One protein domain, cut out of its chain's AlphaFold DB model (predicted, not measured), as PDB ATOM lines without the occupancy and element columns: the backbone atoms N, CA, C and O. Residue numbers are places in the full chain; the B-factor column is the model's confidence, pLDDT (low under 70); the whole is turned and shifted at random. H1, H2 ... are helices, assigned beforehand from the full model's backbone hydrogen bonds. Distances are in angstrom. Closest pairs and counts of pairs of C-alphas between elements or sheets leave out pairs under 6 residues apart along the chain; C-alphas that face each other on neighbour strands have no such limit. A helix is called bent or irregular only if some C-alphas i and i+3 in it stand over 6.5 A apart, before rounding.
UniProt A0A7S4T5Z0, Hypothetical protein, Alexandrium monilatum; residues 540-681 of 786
ATOM      1  N   SER A 540      27.757  -4.308 -46.900       94.69
ATOM      2  CA  SER A 540      27.003  -3.924 -48.104       94.69
ATOM      3  C   SER A 540      26.995  -2.410 -48.355       94.69
ATOM      4  O   SER A 540      27.043  -1.982 -49.510       94.69
ATOM      5  N   ALA A 541      26.978  -1.585 -47.304       96.19
ATOM      6  CA  ALA A 541      27.139  -0.140 -47.427       96.19
ATOM      7  C   ALA A 541      28.546   0.196 -47.944       96.19
ATOM      8  O   ALA A 541      28.672   0.902 -48.942       96.19
ATOM      9  N   LEU A 542      29.599  -0.387 -47.354       96.81
ATOM     10  CA  LEU A 542      30.973  -0.201 -47.837       96.81
ATOM     11  C   LEU A 542      31.157  -0.681 -49.287       96.81
ATOM     12  O   LEU A 542      31.838  -0.008 -50.054       96.81
ATOM     13  N   SER A 543      30.522  -1.784 -49.700       96.44
ATOM     14  CA  SER A 543      30.590  -2.271 -51.086       96.44
ATOM     15  C   SER A 543      29.756  -1.452 -52.085       96.44
ATOM     16  O   SER A 543      29.866  -1.684 -53.284       96.44
ATOM     17  N   SER A 544      28.928  -0.507 -51.622       96.56
ATOM     18  CA  SER A 544      28.116   0.408 -52.449       96.56
ATOM     19  C   SER A 544      28.446   1.890 -52.187       96.56
ATOM     20  O   SER A 544      27.605   2.774 -52.341       96.56
ATOM     21  N   ALA A 545      29.691   2.182 -51.795       96.81
ATOM     22  CA  ALA A 545      30.113   3.482 -51.263       96.81
ATOM     23  C   ALA A 545      29.956   4.706 -52.195       96.81
ATOM     24  O   ALA A 545      29.890   5.836 -51.708       96.81
ATOM     25  N   ALA A 546      29.835   4.524 -53.510       96.75
ATOM     26  CA  ALA A 546      29.479   5.608 -54.428       96.75
ATOM     27  C   ALA A 546      28.022   6.084 -54.255       96.75
ATOM     28  O   ALA A 546      27.746   7.272 -54.413       96.75
ATOM     29  N   GLU A 547      27.103   5.178 -53.909       96.75
ATOM     30  CA  GLU A 547      25.650   5.410 -53.892       96.75
ATOM     31  C   GLU A 547      25.109   5.762 -52.496       96.75
ATOM     32  O   GLU A 547      24.066   6.401 -52.363       96.75
ATOM     33  N   ARG A 548      25.820   5.356 -51.438       97.31
ATOM     34  CA  ARG A 548      25.405   5.534 -50.037       97.31
ATOM     35  C   ARG A 548      25.639   6.964 -49.524       97.31
ATOM     36  O   ARG A 548      26.582   7.614 -49.985       97.31
ATOM     37  N   PRO A 549      24.857   7.451 -48.540       97.50
ATOM     38  CA  PRO A 549      25.167   8.672 -47.795       97.50
ATOM     39  C   PRO A 549      26.463   8.542 -46.986       97.50
ATOM     40  O   PRO A 549      26.764   7.480 -46.433       97.50
ATOM     41  N   LEU A 550      27.196   9.644 -46.838       97.31
ATOM     42  CA  LEU A 550      28.469   9.700 -46.111       97.31
ATOM     43  C   LEU A 550      28.341   9.231 -44.650       97.31
ATOM     44  O   LEU A 550      29.200   8.504 -44.157       97.31
ATOM     45  N   ALA A 551      27.247   9.593 -43.979       96.19
ATOM     46  CA  ALA A 551      26.955   9.165 -42.611       96.19
ATOM     47  C   ALA A 551      26.748   7.643 -42.481       96.19
ATOM     48  O   ALA A 551      27.236   7.030 -41.530       96.19
ATOM     49  N   GLU A 552      26.083   7.002 -43.451       96.44
ATOM     50  CA  GLU A 552      25.913   5.542 -43.458       96.44
ATOM     51  C   GLU A 552      27.266   4.836 -43.629       96.44
ATOM     52  O   GLU A 552      27.534   3.839 -42.956       96.44
ATOM     53  N   LEU A 553      28.144   5.393 -44.470       97.56
ATOM     54  CA  LEU A 553      29.486   4.873 -44.727       97.56
ATOM     55  C   LEU A 553      30.442   5.063 -43.554       97.56
ATOM     56  O   LEU A 553      31.173   4.134 -43.222       97.56
ATOM     57  N   ALA A 554      30.417   6.221 -42.892       96.69
ATOM     58  CA  ALA A 554      31.212   6.453 -41.691       96.69
ATOM     59  C   ALA A 554      30.815   5.481 -40.569       96.69
ATOM     60  O   ALA A 554      31.684   4.872 -39.947       96.69
ATOM     61  N   ARG A 555      29.506   5.253 -40.378       94.25
ATOM     62  CA  ARG A 555      28.970   4.292 -39.399       94.25
ATOM     63  C   ARG A 555      29.339   2.847 -39.755       94.25
ATOM     64  O   ARG A 555      29.732   2.080 -38.879       94.25
ATOM     65  N   ALA A 556      29.254   2.475 -41.032       95.06
ATOM     66  CA  ALA A 556      29.658   1.153 -41.505       95.06
ATOM     67  C   ALA A 556      31.172   0.913 -41.347       95.06
ATOM     68  O   ALA A 556      31.588  -0.155 -40.899       95.06
ATOM     69  N   LEU A 557      31.997   1.921 -41.648       96.56
ATOM     70  CA  LEU A 557      33.448   1.865 -41.478       96.56
ATOM     71  C   LEU A 557      33.835   1.790 -39.995       96.56
ATOM     72  O   LEU A 557      34.675   0.967 -39.638       96.56
ATOM     73  N   ALA A 558      33.178   2.561 -39.120       93.69
ATOM     74  CA  ALA A 558      33.330   2.447 -37.670       93.69
ATOM     75  C   ALA A 558      33.025   1.020 -37.183       93.69
ATOM     76  O   ALA A 558      33.868   0.394 -36.544       93.69
ATOM     77  N   ASN A 559      31.873   0.461 -37.575       90.38
ATOM     78  CA  ASN A 559      31.468  -0.908 -37.237       90.38
ATOM     79  C   ASN A 559      32.486  -1.974 -37.697       90.38
ATOM     80  O   ASN A 559      32.654  -2.993 -37.025       90.38
ATOM     81  N   VAL A 560      33.177  -1.774 -38.825       93.81
ATOM     82  CA  VAL A 560      34.247  -2.686 -39.277       93.81
ATOM     83  C   VAL A 560      35.560  -2.461 -38.516       93.81
ATOM     84  O   VAL A 560      36.276  -3.426 -38.244       93.81
ATOM     85  N   LEU A 561      35.876  -1.225 -38.126       93.19
ATOM     86  CA  LEU A 561      37.135  -0.880 -37.457       93.19
ATOM     87  C   LEU A 561      37.121  -1.061 -35.927       93.19
ATOM     88  O   LEU A 561      38.188  -1.244 -35.344       93.19
ATOM     89  N   SER A 562      35.953  -1.110 -35.281       87.62
ATOM     90  CA  SER A 562      35.811  -1.530 -33.873       87.62
ATOM     91  C   SER A 562      36.041  -3.033 -33.644       87.62
ATOM     92  O   SER A 562      36.199  -3.476 -32.508       87.62
ATOM     93  N   GLN A 563      36.099  -3.841 -34.707       87.62
ATOM     94  CA  GLN A 563      36.413  -5.269 -34.606       87.62
ATOM     95  C   GLN A 563      37.853  -5.513 -34.106       87.62
ATOM     96  O   GLN A 563      38.728  -4.678 -34.353       87.62
ATOM     97  N   PRO A 564      38.164  -6.701 -33.532       81.25
ATOM     98  CA  PRO A 564      39.504  -7.075 -33.049       81.25
ATOM     99  C   PRO A 564      40.691  -6.733 -33.961       81.25
ATOM    100  O   PRO A 564      41.803  -6.519 -33.489       81.25
ATOM    101  N   THR A 565      40.472  -6.724 -35.277       87.12
ATOM    102  CA  THR A 565      41.497  -6.494 -36.304       87.12
ATOM    103  C   THR A 565      41.502  -5.092 -36.912       87.12
ATOM    104  O   THR A 565      42.379  -4.824 -37.723       87.12
ATOM    105  N   GLY A 566      40.589  -4.184 -36.551       90.75
ATOM    106  CA  GLY A 566      40.481  -2.872 -37.206       90.75
ATOM    107  C   GLY A 566      41.725  -1.989 -37.061       90.75
ATOM    108  O   GLY A 566      42.177  -1.396 -38.041       90.75
ATOM    109  N   VAL A 567      42.354  -1.993 -35.879       91.56
ATOM    110  CA  VAL A 567      43.649  -1.326 -35.653       91.56
ATOM    111  C   VAL A 567      44.739  -1.926 -36.549       91.56
ATOM    112  O   VAL A 567      45.414  -1.178 -37.246       91.56
ATOM    113  N   GLU A 568      44.881  -3.253 -36.633       92.94
ATOM    114  CA  GLU A 568      45.874  -3.870 -37.533       92.94
ATOM    115  C   GLU A 568      45.540  -3.661 -39.023       92.94
ATOM    116  O   GLU A 568      46.440  -3.557 -39.857       92.94
ATOM    117  N   THR A 569      44.261  -3.535 -39.383       94.62
ATOM    118  CA  THR A 569      43.814  -3.166 -40.734       94.62
ATOM    119  C   THR A 569      44.270  -1.748 -41.099       94.62
ATOM    120  O   THR A 569      44.865  -1.560 -42.162       94.62
ATOM    121  N   LEU A 570      44.103  -0.766 -40.209       95.56
ATOM    122  CA  LEU A 570      44.665   0.585 -40.366       95.56
ATOM    123  C   LEU A 570      46.208   0.565 -40.401       95.56
ATOM    124  O   LEU A 570      46.814   1.080 -41.340       95.56
ATOM    125  N   MET A 571      46.858  -0.101 -39.439       96.00
ATOM    126  CA  MET A 571      48.325  -0.194 -39.350       96.00
ATOM    127  C   MET A 571      48.969  -0.909 -40.549       96.00
ATOM    128  O   MET A 571      50.123  -0.624 -40.875       96.00
ATOM    129  N   SER A 572      48.265  -1.842 -41.199       95.44
ATOM    130  CA  SER A 572      48.772  -2.577 -42.369       95.44
ATOM    131  C   SER A 572      48.545  -1.845 -43.696       95.44
ATOM    132  O   SER A 572      49.356  -2.038 -44.610       95.44
ATOM    133  N   THR A 573      47.510  -0.997 -43.780       96.50
ATOM    134  CA  THR A 573      47.159  -0.182 -44.963       96.50
ATOM    135  C   THR A 573      47.825   1.191 -45.004       96.50
ATOM    136  O   THR A 573      47.846   1.795 -46.073       96.50
ATOM    137  N   ARG A 574      48.370   1.674 -43.876       94.56
ATOM    138  CA  ARG A 574      49.051   2.976 -43.766       94.56
ATOM    139  C   ARG A 574      50.074   3.222 -44.890       94.56
ATOM    140  O   ARG A 574      50.728   2.260 -45.310       94.56
ATOM    141  N   PRO A 575      50.301   4.481 -45.315       94.25
ATOM    142  CA  PRO A 575      51.441   4.833 -46.159       94.25
ATOM    143  C   PRO A 575      52.757   4.350 -45.529       94.25
ATOM    144  O   PRO A 575      52.980   4.520 -44.333       94.25
ATOM    145  N   LYS A 576      53.633   3.722 -46.321       91.00
ATOM    146  CA  LYS A 576      54.924   3.166 -45.860       91.00
ATOM    147  C   LYS A 576      56.084   3.929 -46.491       91.00
ATOM    148  O   LYS A 576      56.927   3.341 -47.158       91.00
ATOM    149  N   LEU A 577      56.063   5.254 -46.333       88.25
ATOM    150  CA  LEU A 577      57.021   6.159 -46.972       88.25
ATOM    151  C   LEU A 577      58.342   6.245 -46.193       88.25
ATOM    152  O   LEU A 577      59.397   6.358 -46.810       88.25
ATOM    153  N   ARG A 578      58.308   6.094 -44.861       92.38
ATOM    154  CA  ARG A 578      59.505   5.882 -44.031       92.38
ATOM    155  C   ARG A 578      59.391   4.674 -43.105       92.38
ATOM    156  O   ARG A 578      58.299   4.225 -42.757       92.38
ATOM    157  N   SER A 579      60.545   4.183 -42.661       92.06
ATOM    158  CA  SER A 579      60.657   3.366 -41.453       92.06
ATOM    159  C   SER A 579      60.396   4.230 -40.218       92.06
ATOM    160  O   SER A 579      60.989   5.300 -40.087       92.06
ATOM    161  N   LEU A 580      59.542   3.745 -39.319       92.38
ATOM    162  CA  LEU A 580      59.325   4.324 -37.991       92.38
ATOM    163  C   LEU A 580      60.264   3.659 -36.975       92.38
ATOM    164  O   LEU A 580      60.646   2.500 -37.164       92.38
ATOM    165  N   SER A 581      60.601   4.361 -35.895       93.56
ATOM    166  CA  SER A 581      61.182   3.733 -34.702       93.56
ATOM    167  C   SER A 581      60.153   2.846 -33.976       93.56
ATOM    168  O   SER A 581      58.954   2.886 -34.261       93.56
ATOM    169  N   GLU A 582      60.608   2.035 -33.016       92.44
ATOM    170  CA  GLU A 582      59.706   1.231 -32.175       92.44
ATOM    171  C   GLU A 582      58.787   2.124 -31.318       92.44
ATOM    172  O   GLU A 582      57.584   1.878 -31.236       92.44
ATOM    173  N   GLU A 583      59.322   3.222 -30.776       89.44
ATOM    174  CA  GLU A 583      58.563   4.236 -30.029       89.44
ATOM    175  C   GLU A 583      57.517   4.929 -30.918       89.44
ATOM    176  O   GLU A 583      56.360   5.083 -30.520       89.44
ATOM    177  N   GLU A 584      57.887   5.279 -32.155       90.38
ATOM    178  CA  GLU A 584      56.978   5.875 -33.137       90.38
ATOM    179  C   GLU A 584      55.882   4.901 -33.588       90.38
ATOM    180  O   GLU A 584      54.740   5.324 -33.771       90.38
ATOM    181  N   GLU A 585      56.167   3.599 -33.745       94.25
ATOM    182  CA  GLU A 585      55.108   2.623 -34.031       94.25
ATOM    183  C   GLU A 585      54.172   2.433 -32.820       94.25
ATOM    184  O   GLU A 585      52.959   2.325 -33.010       94.25
ATOM    185  N   VAL A 586      54.672   2.466 -31.579       85.88
ATOM    186  CA  VAL A 586      53.817   2.448 -30.375       85.88
ATOM    187  C   VAL A 586      52.933   3.702 -30.302       85.88
ATOM    188  O   VAL A 586      51.723   3.589 -30.072       85.88
ATOM    189  N   GLN A 587      53.489   4.889 -30.568       87.19
ATOM    190  CA  GLN A 587      52.731   6.143 -30.647       87.19
ATOM    191  C   GLN A 587      51.687   6.109 -31.773       87.19
ATOM    192  O   GLN A 587      50.533   6.488 -31.559       87.19
ATOM    193  N   LEU A 588      52.045   5.593 -32.949       93.56
ATOM    194  CA  LEU A 588      51.125   5.423 -34.069       93.56
ATOM    195  C   LEU A 588      49.985   4.454 -33.735       93.56
ATOM    196  O   LEU A 588      48.828   4.768 -34.005       93.56
ATOM    197  N   ARG A 589      50.276   3.309 -33.104       93.25
ATOM    198  CA  ARG A 589      49.258   2.333 -32.667       93.25
ATOM    199  C   ARG A 589      48.262   2.942 -31.681       93.25
ATOM    200  O   ARG A 589      47.087   2.577 -31.709       93.25
ATOM    201  N   ARG A 590      48.704   3.889 -30.846       85.12
ATOM    202  CA  ARG A 590      47.822   4.696 -29.994       85.12
ATOM    203  C   ARG A 590      46.958   5.653 -30.822       85.12
ATOM    204  O   ARG A 590      45.741   5.560 -30.732       85.12
ATOM    205  N   LEU A 591      47.556   6.494 -31.670       87.38
ATOM    206  CA  LEU A 591      46.810   7.451 -32.506       87.38
ATOM    207  C   LEU A 591      45.782   6.761 -33.420       87.38
ATOM    208  O   LEU A 591      44.675   7.261 -33.595       87.38
ATOM    209  N   VAL A 592      46.115   5.587 -33.958       94.06
ATOM    210  CA  VAL A 592      45.215   4.759 -34.777       94.06
ATOM    211  C   VAL A 592      44.053   4.186 -33.956       94.06
ATOM    212  O   VAL A 592      42.937   4.117 -34.468       94.06
ATOM    213  N   ARG A 593      44.258   3.825 -32.682       87.94
ATOM    214  CA  ARG A 593      43.156   3.449 -31.777       87.94
ATOM    215  C   ARG A 593      42.267   4.655 -31.467       87.94
ATOM    216  O   ARG A 593      41.052   4.566 -31.615       87.94
ATOM    217  N   ASP A 594      42.876   5.783 -31.113       82.56
ATOM    218  CA  ASP A 594      42.174   7.032 -30.801       82.56
ATOM    219  C   ASP A 594      41.348   7.531 -32.014       82.56
ATOM    220  O   ASP A 594      40.257   8.078 -31.836       82.56
ATOM    221  N   LEU A 595      41.818   7.276 -33.247       93.94
ATOM    222  CA  LEU A 595      41.090   7.517 -34.499       93.94
ATOM    223  C   LEU A 595      39.830   6.646 -34.624       93.94
ATOM    224  O   LEU A 595      38.772   7.184 -34.941       93.94
ATOM    225  N   VAL A 596      39.903   5.333 -34.363       91.94
ATOM    226  CA  VAL A 596      38.727   4.434 -34.417       91.94
ATOM    227  C   VAL A 596      37.663   4.872 -33.408       91.94
ATOM    228  O   VAL A 596      36.491   5.011 -33.757       91.94
ATOM    229  N   LEU A 597      38.083   5.178 -32.178       83.69
ATOM    230  CA  LEU A 597      37.196   5.636 -31.104       83.69
ATOM    231  C   LEU A 597      36.612   7.030 -31.354       83.69
ATOM    232  O   LEU A 597      35.610   7.396 -30.738       83.69
ATOM    233  N   ARG A 598      37.234   7.849 -32.208       88.75
ATOM    234  CA  ARG A 598      36.653   9.118 -32.665       88.75
ATOM    235  C   ARG A 598      35.695   8.897 -33.833       88.75
ATOM    236  O   ARG A 598      34.580   9.399 -33.767       88.75
ATOM    237  N   LEU A 599      36.073   8.081 -34.818       94.75
ATOM    238  CA  LEU A 599      35.235   7.743 -35.971       94.75
ATOM    239  C   LEU A 599      33.888   7.148 -35.542       94.75
ATOM    240  O   LEU A 599      32.874   7.526 -36.115       94.75
ATOM    241  N   GLY A 600      33.855   6.275 -34.527       88.88
ATOM    242  CA  GLY A 600      32.598   5.756 -33.969       88.88
ATOM    243  C   GLY A 600      31.657   6.867 -33.495       88.88
ATOM    244  O   GLY A 600      30.539   6.981 -33.993       88.88
ATOM    245  N   ARG A 601      32.138   7.744 -32.606       85.56
ATOM    246  CA  ARG A 601      31.354   8.864 -32.054       85.56
ATOM    247  C   ARG A 601      30.962   9.894 -33.115       85.56
ATOM    248  O   ARG A 601      29.803  10.293 -33.173       85.56
ATOM    249  N   ASP A 602      31.894  10.299 -33.978       89.88
ATOM    250  CA  ASP A 602      31.618  11.264 -35.048       89.88
ATOM    251  C   ASP A 602      30.604  10.690 -36.064       89.88
ATOM    252  O   ASP A 602      29.775  11.433 -36.586       89.88
ATOM    253  N   ALA A 603      30.614   9.372 -36.313       93.00
ATOM    254  CA  ALA A 603      29.650   8.698 -37.184       93.00
ATOM    255  C   ALA A 603      28.265   8.499 -36.542       93.00
ATOM    256  O   ALA A 603      27.257   8.577 -37.245       93.00
ATOM    257  N   GLU A 604      28.193   8.267 -35.228       86.75
ATOM    258  CA  GLU A 604      26.924   8.256 -34.488       86.75
ATOM    259  C   GLU A 604      26.275   9.644 -34.488       86.75
ATOM    260  O   GLU A 604      25.094   9.762 -34.812       86.75
ATOM    261  N   LEU A 605      27.057  10.703 -34.240       85.19
ATOM    262  CA  LEU A 605      26.597  12.094 -34.333       85.19
ATOM    263  C   LEU A 605      26.191  12.495 -35.761       85.19
ATOM    264  O   LEU A 605      25.280  13.302 -35.934       85.19
ATOM    265  N   ALA A 606      26.831  11.924 -36.785       92.25
ATOM    266  CA  ALA A 606      26.457  12.136 -38.182       92.25
ATOM    267  C   ALA A 606      25.222  11.322 -38.629       92.25
ATOM    268  O   ALA A 606      24.728  11.527 -39.740       92.25
ATOM    269  N   SER A 607      24.716  10.393 -37.813       92.38
ATOM    270  CA  SER A 607      23.663   9.454 -38.212       92.38
ATOM    271  C   SER A 607      22.363  10.166 -38.612       92.38
ATOM    272  O   SER A 607      21.778  10.923 -37.840       92.38
ATOM    273  N   GLY A 608      21.898   9.919 -39.840       92.88
ATOM    274  CA  GLY A 608      20.696  10.551 -40.402       92.88
ATOM    275  C   GLY A 608      20.892  11.973 -40.947       92.88
ATOM    276  O   GLY A 608      19.935  12.544 -41.472       92.88
ATOM    277  N   LEU A 609      22.099  12.543 -40.866       94.75
ATOM    278  CA  LEU A 609      22.417  13.835 -41.476       94.75
ATOM    279  C   LEU A 609      22.634  13.724 -42.998       94.75
ATOM    280  O   LEU A 609      22.906  12.650 -43.538       94.75
ATOM    281  N   SER A 610      22.548  14.861 -43.694       96.31
ATOM    282  CA  SER A 610      22.980  14.983 -45.091       96.31
ATOM    283  C   SER A 610      24.507  14.920 -45.216       96.31
ATOM    284  O   SER A 610      25.219  15.233 -44.261       96.31
ATOM    285  N   ASP A 611      25.015  14.586 -46.408       96.06
ATOM    286  CA  ASP A 611      26.460  14.545 -46.695       96.06
ATOM    287  C   ASP A 611      27.182  15.832 -46.262       96.06
ATOM    288  O   ASP A 611      28.222  15.758 -45.617       96.06
ATOM    289  N   GLU A 612      26.605  17.004 -46.542       93.19
ATOM    290  CA  GLU A 612      27.173  18.312 -46.178       93.19
ATOM    291  C   GLU A 612      27.349  18.496 -44.665       93.19
ATOM    292  O   GLU A 612      28.374  18.998 -44.209       93.19
ATOM    293  N   ALA A 613      26.377  18.057 -43.864       88.69
ATOM    294  CA  ALA A 613      26.487  18.121 -42.411       88.69
ATOM    295  C   ALA A 613      27.416  17.015 -41.874       88.69
ATOM    296  O   ALA A 613      28.246  17.275 -41.002       88.69
ATOM    297  N   ALA A 614      27.364  15.806 -42.441       93.75
ATOM    298  CA  ALA A 614      28.276  14.718 -42.097       93.75
ATOM    299  C   ALA A 614      29.753  15.076 -42.376       93.75
ATOM    300  O   ALA A 614      30.613  14.748 -41.561       93.75
ATOM    301  N   LEU A 615      30.052  15.811 -43.458       93.00
ATOM    302  CA  LEU A 615      31.390  16.345 -43.763       93.00
ATOM    303  C   LEU A 615      31.941  17.232 -42.634       93.00
ATOM    304  O   LEU A 615      33.134  17.152 -42.330       93.00
ATOM    305  N   VAL A 616      31.085  18.051 -42.008       86.06
ATOM    306  CA  VAL A 616      31.453  18.936 -40.889       86.06
ATOM    307  C   VAL A 616      31.711  18.135 -39.612       86.06
ATOM    308  O   VAL A 616      32.715  18.369 -38.942       86.06
ATOM    309  N   HIS A 617      30.858  17.159 -39.286       86.31
ATOM    310  CA  HIS A 617      31.060  16.303 -38.109       86.31
ATOM    311  C   HIS A 617      32.329  15.441 -38.231       86.31
ATOM    312  O   HIS A 617      33.125  15.379 -37.295       86.31
ATOM    313  N   LEU A 618      32.567  14.834 -39.399       93.69
ATOM    314  CA  LEU A 618      33.694  13.920 -39.633       93.69
ATOM    315  C   LEU A 618      35.047  14.631 -39.811       93.69
ATOM    316  O   LEU A 618      36.088  13.986 -39.671       93.69
ATOM    317  N   ALA A 619      35.070  15.945 -40.062       89.31
ATOM    318  CA  ALA A 619      36.294  16.732 -40.260       89.31
ATOM    319  C   ALA A 619      37.342  16.537 -39.141       89.31
ATOM    320  O   ALA A 619      38.542  16.460 -39.413       89.31
ATOM    321  N   ARG A 620      36.914  16.393 -37.874       87.00
ATOM    322  CA  ARG A 620      37.815  16.176 -36.718       87.00
ATOM    323  C   ARG A 620      38.419  14.765 -36.679       87.00
ATOM    324  O   ARG A 620      39.530  14.594 -36.165       87.00
ATOM    325  N   THR A 621      37.729  13.771 -37.229       93.38
ATOM    326  CA  THR A 621      38.269  12.425 -37.474       93.38
ATOM    327  C   THR A 621      39.228  12.425 -38.663       93.38
ATOM    328  O   THR A 621      40.352  11.941 -38.537       93.38
ATOM    329  N   ILE A 622      38.864  13.061 -39.780       96.19
ATOM    330  CA  ILE A 622      39.750  13.173 -40.950       96.19
ATOM    331  C   ILE A 622      41.042  13.925 -40.612       96.19
ATOM    332  O   ILE A 622      42.117  13.500 -41.028       96.19
ATOM    333  N   ARG A 623      40.989  14.981 -39.792       92.56
ATOM    334  CA  ARG A 623      42.196  15.696 -39.345       92.56
ATOM    335  C   ARG A 623      43.156  14.804 -38.546       92.56
ATOM    336  O   ARG A 623      44.366  14.940 -38.698       92.56
ATOM    337  N   ALA A 624      42.644  13.851 -37.763       92.12
ATOM    338  CA  ALA A 624      43.482  12.845 -37.099       92.12
ATOM    339  C   ALA A 624      44.056  11.815 -38.093       92.12
ATOM    340  O   ALA A 624      45.208  11.408 -37.954       92.12
ATOM    341  N   ALA A 625      43.304  11.440 -39.134       95.50
ATOM    342  CA  ALA A 625      43.824  10.607 -40.220       95.50
ATOM    343  C   ALA A 625      44.943  11.321 -41.013       95.50
ATOM    344  O   ALA A 625      45.978  10.714 -41.279       95.50
ATOM    345  N   LEU A 626      44.793  12.618 -41.310       94.88
ATOM    346  CA  LEU A 626      45.826  13.455 -41.940       94.88
ATOM    347  C   LEU A 626      47.096  13.547 -41.075       94.88
ATOM    348  O   LEU A 626      48.198  13.397 -41.596       94.88
ATOM    349  N   GLN A 627      46.961  13.704 -39.753       92.25
ATOM    350  CA  GLN A 627      48.097  13.661 -38.819       92.25
ATOM    351  C   GLN A 627      48.827  12.307 -38.842       92.25
ATOM    352  O   GLN A 627      50.056  12.268 -38.832       92.25
ATOM    353  N   ILE A 628      48.087  11.195 -38.922       94.50
ATOM    354  CA  ILE A 628      48.663   9.851 -39.066       94.50
ATOM    355  C   ILE A 628      49.408   9.699 -40.402       94.50
ATOM    356  O   ILE A 628      50.506   9.143 -40.419       94.50
ATOM    357  N   VAL A 629      48.859  10.222 -41.503       96.00
ATOM    358  CA  VAL A 629      49.505  10.213 -42.827       96.00
ATOM    359  C   VAL A 629      50.797  11.025 -42.817       96.00
ATOM    360  O   VAL A 629      51.831  10.486 -43.205       96.00
ATOM    361  N   ALA A 630      50.768  12.258 -42.305       92.06
ATOM    362  CA  ALA A 630      51.951  13.109 -42.181       92.06
ATOM    363  C   ALA A 630      53.043  12.456 -41.314       92.06
ATOM    364  O   ALA A 630      54.209  12.435 -41.692       92.06
ATOM    365  N   MET A 631      52.679  11.819 -40.195       92.12
ATOM    366  CA  MET A 631      53.651  11.106 -39.357       92.12
ATOM    367  C   MET A 631      54.248   9.863 -40.050       92.12
ATOM    368  O   MET A 631      55.391   9.499 -39.771       92.12
ATOM    369  N   CYS A 632      53.508   9.223 -40.965       94.19
ATOM    370  CA  CYS A 632      53.984   8.102 -41.787       94.19
ATOM    371  C   CYS A 632      54.742   8.534 -43.061       94.19
ATOM    372  O   CYS A 632      55.312   7.676 -43.746       94.19
ATOM    373  N   ALA A 633      54.733   9.828 -43.391       91.81
ATOM    374  CA  ALA A 633      55.426  10.402 -44.536       91.81
ATOM    375  C   ALA A 633      56.945  10.488 -44.326       91.81
ATOM    376  O   ALA A 633      57.444  10.334 -43.210       91.81
ATOM    377  N   ALA A 634      57.682  10.720 -45.412       82.75
ATOM    378  CA  ALA A 634      59.126  10.927 -45.397       82.75
ATOM    379  C   ALA A 634      59.454  12.353 -45.862       82.75
ATOM    380  O   ALA A 634      59.218  12.682 -47.020       82.75
ATOM    381  N   GLY A 635      60.038  13.160 -44.971       83.75
ATOM    382  CA  GLY A 635      60.353  14.564 -45.240       83.75
ATOM    383  C   GLY A 635      59.159  15.508 -45.070       83.75
ATOM    384  O   GLY A 635      58.063  15.090 -44.693       83.75
ATOM    385  N   ASP A 636      59.410  16.786 -45.340       85.12
ATOM    386  CA  ASP A 636      58.447  17.880 -45.202       85.12
ATOM    387  C   ASP A 636      57.496  17.917 -46.412       85.12
ATOM    388  O   ASP A 636      57.656  18.742 -47.310       85.12
ATOM    389  N   LEU A 637      56.535  16.985 -46.454       89.19
ATOM    390  CA  LEU A 637      55.460  17.011 -47.454       89.19
ATOM    391  C   LEU A 637      54.537  18.213 -47.242       89.19
ATOM    392  O   LEU A 637      54.254  18.595 -46.100       89.19
ATOM    393  N   ASP A 638      54.010  18.760 -48.334       89.50
ATOM    394  CA  ASP A 638      53.051  19.858 -48.258       89.50
ATOM    395  C   ASP A 638      51.610  19.401 -47.946       89.50
ATOM    396  O   ASP A 638      51.273  18.214 -47.836       89.50
ATOM    397  N   GLY A 639      50.729  20.383 -47.739       87.06
ATOM    398  CA  GLY A 639      49.334  20.140 -47.381       87.06
ATOM    399  C   GLY A 639      48.485  19.518 -48.496       87.06
ATOM    400  O   GLY A 639      47.399  19.027 -48.198       87.06
ATOM    401  N   GLU A 640      48.921  19.534 -49.754       91.69
ATOM    402  CA  GLU A 640      48.254  18.895 -50.892       91.69
ATOM    403  C   GLU A 640      48.735  17.441 -51.037       91.69
ATOM    404  O   GLU A 640      47.906  16.528 -51.046       91.69
ATOM    405  N   GLU A 641      50.047  17.196 -50.966       93.88
ATOM    406  CA  GLU A 641      50.641  15.847 -50.954       93.88
ATOM    407  C   GLU A 641      50.085  14.972 -49.812       93.88
ATOM    408  O   GLU A 641      49.709  13.811 -50.013       93.88
ATOM    409  N   VAL A 642      49.961  15.530 -48.600       93.62
ATOM    410  CA  VAL A 642      49.369  14.827 -47.445       93.62
ATOM    411  C   VAL A 642      47.880  14.516 -47.667       93.62
ATOM    412  O   VAL A 642      47.399  13.477 -47.202       93.62
ATOM    413  N   GLN A 643      47.144  15.351 -48.410       95.19
ATOM    414  CA  GLN A 643      45.752  15.069 -48.779       95.19
ATOM    415  C   GLN A 643      45.654  13.958 -49.836       95.19
ATOM    416  O   GLN A 643      44.838  13.049 -49.669       95.19
ATOM    417  N   GLU A 644      46.483  13.964 -50.884       96.25
ATOM    418  CA  GLU A 644      46.498  12.887 -51.887       96.25
ATOM    419  C   GLU A 644      46.807  11.522 -51.250       96.25
ATOM    420  O   GLU A 644      46.097  10.535 -51.481       96.25
ATOM    421  N   LEU A 645      47.815  11.478 -50.372       96.69
ATOM    422  CA  LEU A 645      48.180  10.283 -49.610       96.69
ATOM    423  C   LEU A 645      47.062   9.826 -48.664       96.69
ATOM    424  O   LEU A 645      46.833   8.621 -48.532       96.69
ATOM    425  N   ALA A 646      46.333  10.754 -48.037       96.81
ATOM    426  CA  ALA A 646      45.182  10.422 -47.202       96.81
ATOM    427  C   ALA A 646      44.023   9.835 -48.018       96.81
ATOM    428  O   ALA A 646      43.454   8.823 -47.608       96.81
ATOM    429  N   GLN A 647      43.717  10.387 -49.198       97.44
ATOM    430  CA  GLN A 647      42.741   9.779 -50.106       97.44
ATOM    431  C   GLN A 647      43.186   8.365 -50.509       97.44
ATOM    432  O   GLN A 647      42.419   7.415 -50.364       97.44
ATOM    433  N   ALA A 648      44.433   8.190 -50.965       97.19
ATOM    434  CA  ALA A 648      44.968   6.891 -51.376       97.19
ATOM    435  C   ALA A 648      44.965   5.850 -50.238       97.19
ATOM    436  O   ALA A 648      44.650   4.675 -50.471       97.19
ATOM    437  N   TRP A 649      45.241   6.274 -49.000       97.25
ATOM    438  CA  TRP A 649      45.102   5.425 -47.820       97.25
ATOM    439  C   TRP A 649      43.641   5.048 -47.560       97.25
ATOM    440  O   TRP A 649      43.365   3.866 -47.378       97.25
ATOM    441  N   ILE A 650      42.694   5.992 -47.620       97.25
ATOM    442  CA  ILE A 650      41.261   5.714 -47.418       97.25
ATOM    443  C   ILE A 650      40.720   4.750 -48.490       97.25
ATOM    444  O   ILE A 650      40.027   3.795 -48.139       97.25
ATOM    445  N   ARG A 651      41.099   4.908 -49.770       96.94
ATOM    446  CA  ARG A 651      40.777   3.932 -50.835       96.94
ATOM    447  C   ARG A 651      41.291   2.532 -50.465       96.94
ATOM    448  O   ARG A 651      40.538   1.559 -50.476       96.94
ATOM    449  N   SER A 652      42.560   2.440 -50.063       96.38
ATOM    450  CA  SER A 652      43.215   1.181 -49.669       96.38
ATOM    451  C   SER A 652      42.585   0.543 -48.424       96.38
ATOM    452  O   SER A 652      42.451  -0.680 -48.345       96.38
ATOM    453  N   LEU A 653      42.169   1.369 -47.463       97.00
ATOM    454  CA  LEU A 653      41.484   0.976 -46.238       97.00
ATOM    455  C   LEU A 653      40.107   0.385 -46.537       97.00
ATOM    456  O   LEU A 653      39.804  -0.700 -46.046       97.00
ATOM    457  N   LEU A 654      39.302   1.050 -47.370       96.69
ATOM    458  CA  LEU A 654      37.970   0.581 -47.761       96.69
ATOM    459  C   LEU A 654      38.049  -0.767 -48.491       96.69
ATOM    460  O   LEU A 654      37.362  -1.708 -48.094       96.69
ATOM    461  N   CYS A 655      38.974  -0.919 -49.447       95.94
ATOM    462  CA  CYS A 655      39.264  -2.208 -50.087       95.94
ATOM    463  C   CYS A 655      39.663  -3.303 -49.079       95.94
ATOM    464  O   CYS A 655      39.296  -4.464 -49.250       95.94
ATOM    465  N   ARG A 656      40.411  -2.958 -48.021       96.25
ATOM    466  CA  ARG A 656      40.848  -3.909 -46.982       96.25
ATOM    467  C   ARG A 656      39.769  -4.221 -45.938       96.25
ATOM    468  O   ARG A 656      39.878  -5.237 -45.256       96.25
ATOM    469  N   CYS A 657      38.756  -3.366 -45.814       96.06
ATOM    470  CA  CYS A 657      37.607  -3.554 -44.929       96.06
ATOM    471  C   CYS A 657      36.535  -4.485 -45.518       96.06
ATOM    472  O   CYS A 657      35.689  -4.963 -44.766       96.06
ATOM    473  N   LEU A 658      36.556  -4.770 -46.825       95.50
ATOM    474  CA  LEU A 658      35.640  -5.733 -47.442       95.50
ATOM    475  C   LEU A 658      36.081  -7.199 -47.225       95.50
ATOM    476  O   LEU A 658      37.273  -7.471 -47.050       95.50
ATOM    477  N   PRO A 659      35.146  -8.170 -47.268       91.00
ATOM    478  CA  PRO A 659      35.476  -9.594 -47.208       91.00
ATOM    479  C   PRO A 659      36.448 -10.031 -48.325       91.00
ATOM    480  O   PRO A 659      36.318  -9.555 -49.459       91.00
ATOM    481  N   PRO A 660      37.387 -10.965 -48.069       91.25
ATOM    482  CA  PRO A 660      38.325 -11.444 -49.084       91.25
ATOM    483  C   PRO A 660      37.623 -11.986 -50.336       91.25
ATOM    484  O   PRO A 660      36.749 -12.843 -50.235       91.25
ATOM    485  N   GLY A 661      38.034 -11.507 -51.512       92.38
ATOM    486  CA  GLY A 661      37.415 -11.855 -52.797       92.38
ATOM    487  C   GLY A 661      36.283 -10.923 -53.243       92.38
ATOM    488  O   GLY A 661      35.773 -11.106 -54.343       92.38
ATOM    489  N   SER A 662      35.918  -9.916 -52.442       93.81
ATOM    490  CA  SER A 662      35.075  -8.804 -52.909       93.81
ATOM    491  C   SER A 662      35.812  -7.967 -53.959       93.81
ATOM    492  O   SER A 662      37.033  -7.805 -53.884       93.81
ATOM    493  N   GLU A 663      35.069  -7.393 -54.903       95.06
ATOM    494  CA  GLU A 663      35.594  -6.354 -55.795       95.06
ATOM    495  C   GLU A 663      35.900  -5.066 -55.008       95.06
ATOM    496  O   GLU A 663      35.380  -4.850 -53.910       95.06
ATOM    497  N   ALA A 664      36.767  -4.206 -55.554       93.88
ATOM    498  CA  ALA A 664      37.033  -2.899 -54.956       93.88
ATOM    499  C   ALA A 664      35.743  -2.052 -54.972       93.88
ATOM    500  O   ALA A 664      35.072  -2.012 -56.007       93.88
ATOM    501  N   PRO A 665      35.377  -1.378 -53.867       93.94
ATOM    502  CA  PRO A 665      34.132  -0.631 -53.815       93.94
ATOM    503  C   PRO A 665      34.192   0.556 -54.787       93.94
ATOM    504  O   PRO A 665      35.207   1.256 -54.814       93.94
ATOM    505  N   PRO A 666      33.127   0.836 -55.559       94.56
ATOM    506  CA  PRO A 666      33.046   2.077 -56.312       94.56
ATOM    507  C   PRO A 666      32.986   3.243 -55.321       94.56
ATOM    508  O   PRO A 666      32.215   3.204 -54.359       94.56
ATOM    509  N   LEU A 667      33.789   4.282 -55.550       95.06
ATOM    510  CA  LEU A 667      33.878   5.458 -54.686       95.06
ATOM    511  C   LEU A 667      33.438   6.710 -55.441       95.06
ATOM    512  O   LEU A 667      33.781   6.906 -56.605       95.06
ATOM    513  N   ASN A 668      32.709   7.587 -54.753       96.94
ATOM    514  CA  ASN A 668      32.497   8.948 -55.224       96.94
ATOM    515  C   ASN A 668      33.760   9.762 -54.893       96.94
ATOM    516  O   ASN A 668      33.944  10.205 -53.759       96.94
ATOM    517  N   GLU A 669      34.649   9.901 -55.878       96.75
ATOM    518  CA  GLU A 669      35.956  10.547 -55.705       96.75
ATOM    519  C   GLU A 669      35.848  12.042 -55.366       96.75
ATOM    520  O   GLU A 669      36.646  12.545 -54.579       96.75
ATOM    521  N   GLU A 670      34.819  12.744 -55.859       97.38
ATOM    522  CA  GLU A 670      34.547  14.134 -55.470       97.38
ATOM    523  C   GLU A 670      34.182  14.222 -53.980       97.38
ATOM    524  O   GLU A 670      34.750  15.027 -53.240       97.38
ATOM    525  N   ARG A 671      33.294  13.340 -53.500       96.69
ATOM    526  CA  ARG A 671      32.936  13.247 -52.075       96.69
ATOM    527  C   ARG A 671      34.150  12.881 -51.214       96.69
ATOM    528  O   ARG A 671      34.301  13.446 -50.132       96.69
ATOM    529  N   LEU A 672      35.021  11.976 -51.672       97.19
ATOM    530  CA  LEU A 672      36.249  11.607 -50.956       97.19
ATOM    531  C   LEU A 672      37.246  12.776 -50.891       97.19
ATOM    532  O   LEU A 672      37.789  13.048 -49.821       97.19
ATOM    533  N   ALA A 673      37.447  13.497 -51.996       96.81
ATOM    534  CA  ALA A 673      38.283  14.692 -52.025       96.81
ATOM    535  C   ALA A 673      37.741  15.773 -51.076       96.81
ATOM    536  O   ALA A 673      38.492  16.279 -50.247       96.81
ATOM    537  N   ARG A 674      36.429  16.058 -51.107       96.56
ATOM    538  CA  ARG A 674      35.772  17.017 -50.197       96.56
ATOM    539  C   ARG A 674      35.836  16.593 -48.724       96.56
ATOM    540  O   ARG A 674      36.010  17.448 -47.859       96.56
ATOM    541  N   LEU A 675      35.745  15.293 -48.432       95.69
ATOM    542  CA  LEU A 675      35.922  14.736 -47.084       95.69
ATOM    543  C   LEU A 675      37.352  14.927 -46.573       95.69
ATOM    544  O   LEU A 675      37.542  15.366 -45.444       95.69
ATOM    545  N   VAL A 676      38.357  14.634 -47.398       96.25
ATOM    546  CA  VAL A 676      39.764  14.860 -47.042       96.25
ATOM    547  C   VAL A 676      40.059  16.359 -46.888       96.25
ATOM    548  O   VAL A 676      40.694  16.768 -45.911       96.25
ATOM    549  N   GLN A 677      39.503  17.186 -47.774       94.38
ATOM    550  CA  GLN A 677      39.606  18.639 -47.716       94.38
ATOM    551  C   GLN A 677      38.968  19.222 -46.448       94.38
ATOM    552  O   GLN A 677      39.551  20.139 -45.879       94.38
ATOM    553  N   SER A 678      37.843  18.701 -45.934       91.56
ATOM    554  CA  SER A 678      37.241  19.224 -44.689       91.56
ATOM    555  C   SER A 678      38.123  18.996 -43.450       91.56
ATOM    556  O   SER A 678      38.070  19.774 -42.498       91.56
ATOM    557  N   GLY A 679      39.001  17.986 -43.468       87.12
ATOM    558  CA  GLY A 679      40.016  17.790 -42.431       87.12
ATOM    559  C   GLY A 679      41.163  18.809 -42.491       87.12
ATOM    560  O   GLY A 679      41.596  19.291 -41.437       87.12
ATOM    561  N   ASN A 680      41.632  19.146 -43.702       82.44
ATOM    562  CA  ASN A 680      42.714  20.118 -43.930       82.44
ATOM    563  C   ASN A 680      42.232  21.578 -44.011       82.44
ATOM    564  O   ASN A 680      43.017  22.508 -43.835       82.44
ATOM    565  N   GLN A 681      40.928  21.801 -44.168       74.06
ATOM    566  CA  GLN A 681      40.296  23.017 -43.691       74.06
ATOM    567  C   GLN A 681      40.546  23.084 -42.181       74.06
ATOM    568  O   GLN A 681      39.794  22.548 -41.363       74.06
TER     569      GLN A 681
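Overview. This is residues 540 to 681 of the 786 residues of the protein "Hypothetical protein" of Alexandrium monilatum (UniProt A0A7S4T5Z0). This is a compact pile of crossed helices, built on a hairpin of two long helices, H3 and H4, which run side by side in opposite directions. H5 crosses the later part of H4 and stays apart from H3; H1, H2 and H4 bridge the space between H3 and H5, and H6 packs on H4 and H5 on the side away from H2. The printed part has 142 residues with six named helices, H1 to H6 in order along the chain, and no named strand; the class is all helix. The whole is compact, with a radius of gyration of the C-alphas of 14.2 A, and its rounded outline spans 41 by 33 by 26 A.

Arrangement. Start at residue 540 and go on to H1, residues 550 to 561, and H2, residues 566 to 573. They only just touch, only at the corner by their link, where the closest C-alphas, those of Val 560 and Gly 566, are 6.6 A apart. Next comes H3, residues 582 to 605. Its residues 596 to 604 alone touch H1, opposite ways at a steep tilt of 45 degrees; the closest C-alphas are those of Arg 555 and Ala 603, 5.0 A apart. H3 touches H2 with residues 589 to 596 alone, closest at Val 567 and Arg 593, whose C-alphas are 6.2 A apart. H4, residues 611 to 632, makes a helical hairpin with H3, opposite ways at a shallow tilt of 2 degrees, and the closest C-alphas, those of Asp 602 and Leu 618, are 5.7 A apart. H4 is irregular, but only just: C-alphas 617 and 620 are 6.9 A apart, and there is a kink of 54 degrees near residue 618. H1, H3 and H4 form an up and down bundle, each helix running against the one before it. Look next at H5, residues 641 to 657, which touches H4 with residues 642 to 646 alone, about perpendicular at 77 degrees; the closest C-alphas, those of Leu 626 and Ala 646, are 6.1 A apart. H5 also touches H2, closest at the C-alphas of Thr 573 and Leu 653, 5.9 A apart. H6, residues 669 to 680, touches H4 at a steep tilt of 69.7 degrees, only just short of about perpendicular, with the C-alphas of Arg 623 and Gly 679 closest at 4.3 A. H3 and H5 are apart, and so are H2 and H6. In H1, H2 and H5 every O i to N i+4 pair is within hydrogen-bond range; in H3 it is 19 of 20, in H4 14 of 18 and in H6 7 of 8.

Along the chain. Find C-alpha 550 at (28.469, 9.700, -46.111), where H1 begins. H3 is the longest helix, with 24 residues; it runs 34.9 A from C-alpha 582 at (59.706, 1.231, -32.175) to C-alpha 605. H4 measures 28.7 A from first to last C-alpha and H5 24.1 A. H6 ends at C-alpha 680, at (42.714, 20.118, -43.930).

Size, cuts and confidence. The two C-alphas farthest apart are those of Ser 581 and Gly 608, at 41.4 A. The printed part has no cut. The links H1 to H2 and H3 to H4 are tight, those from H2 to H3 and H4 to H5 are short, and the link H5 to H6, 11 residues, is long. The mean pLDDT of the printed part is 92.7, and no printed residue is under 70.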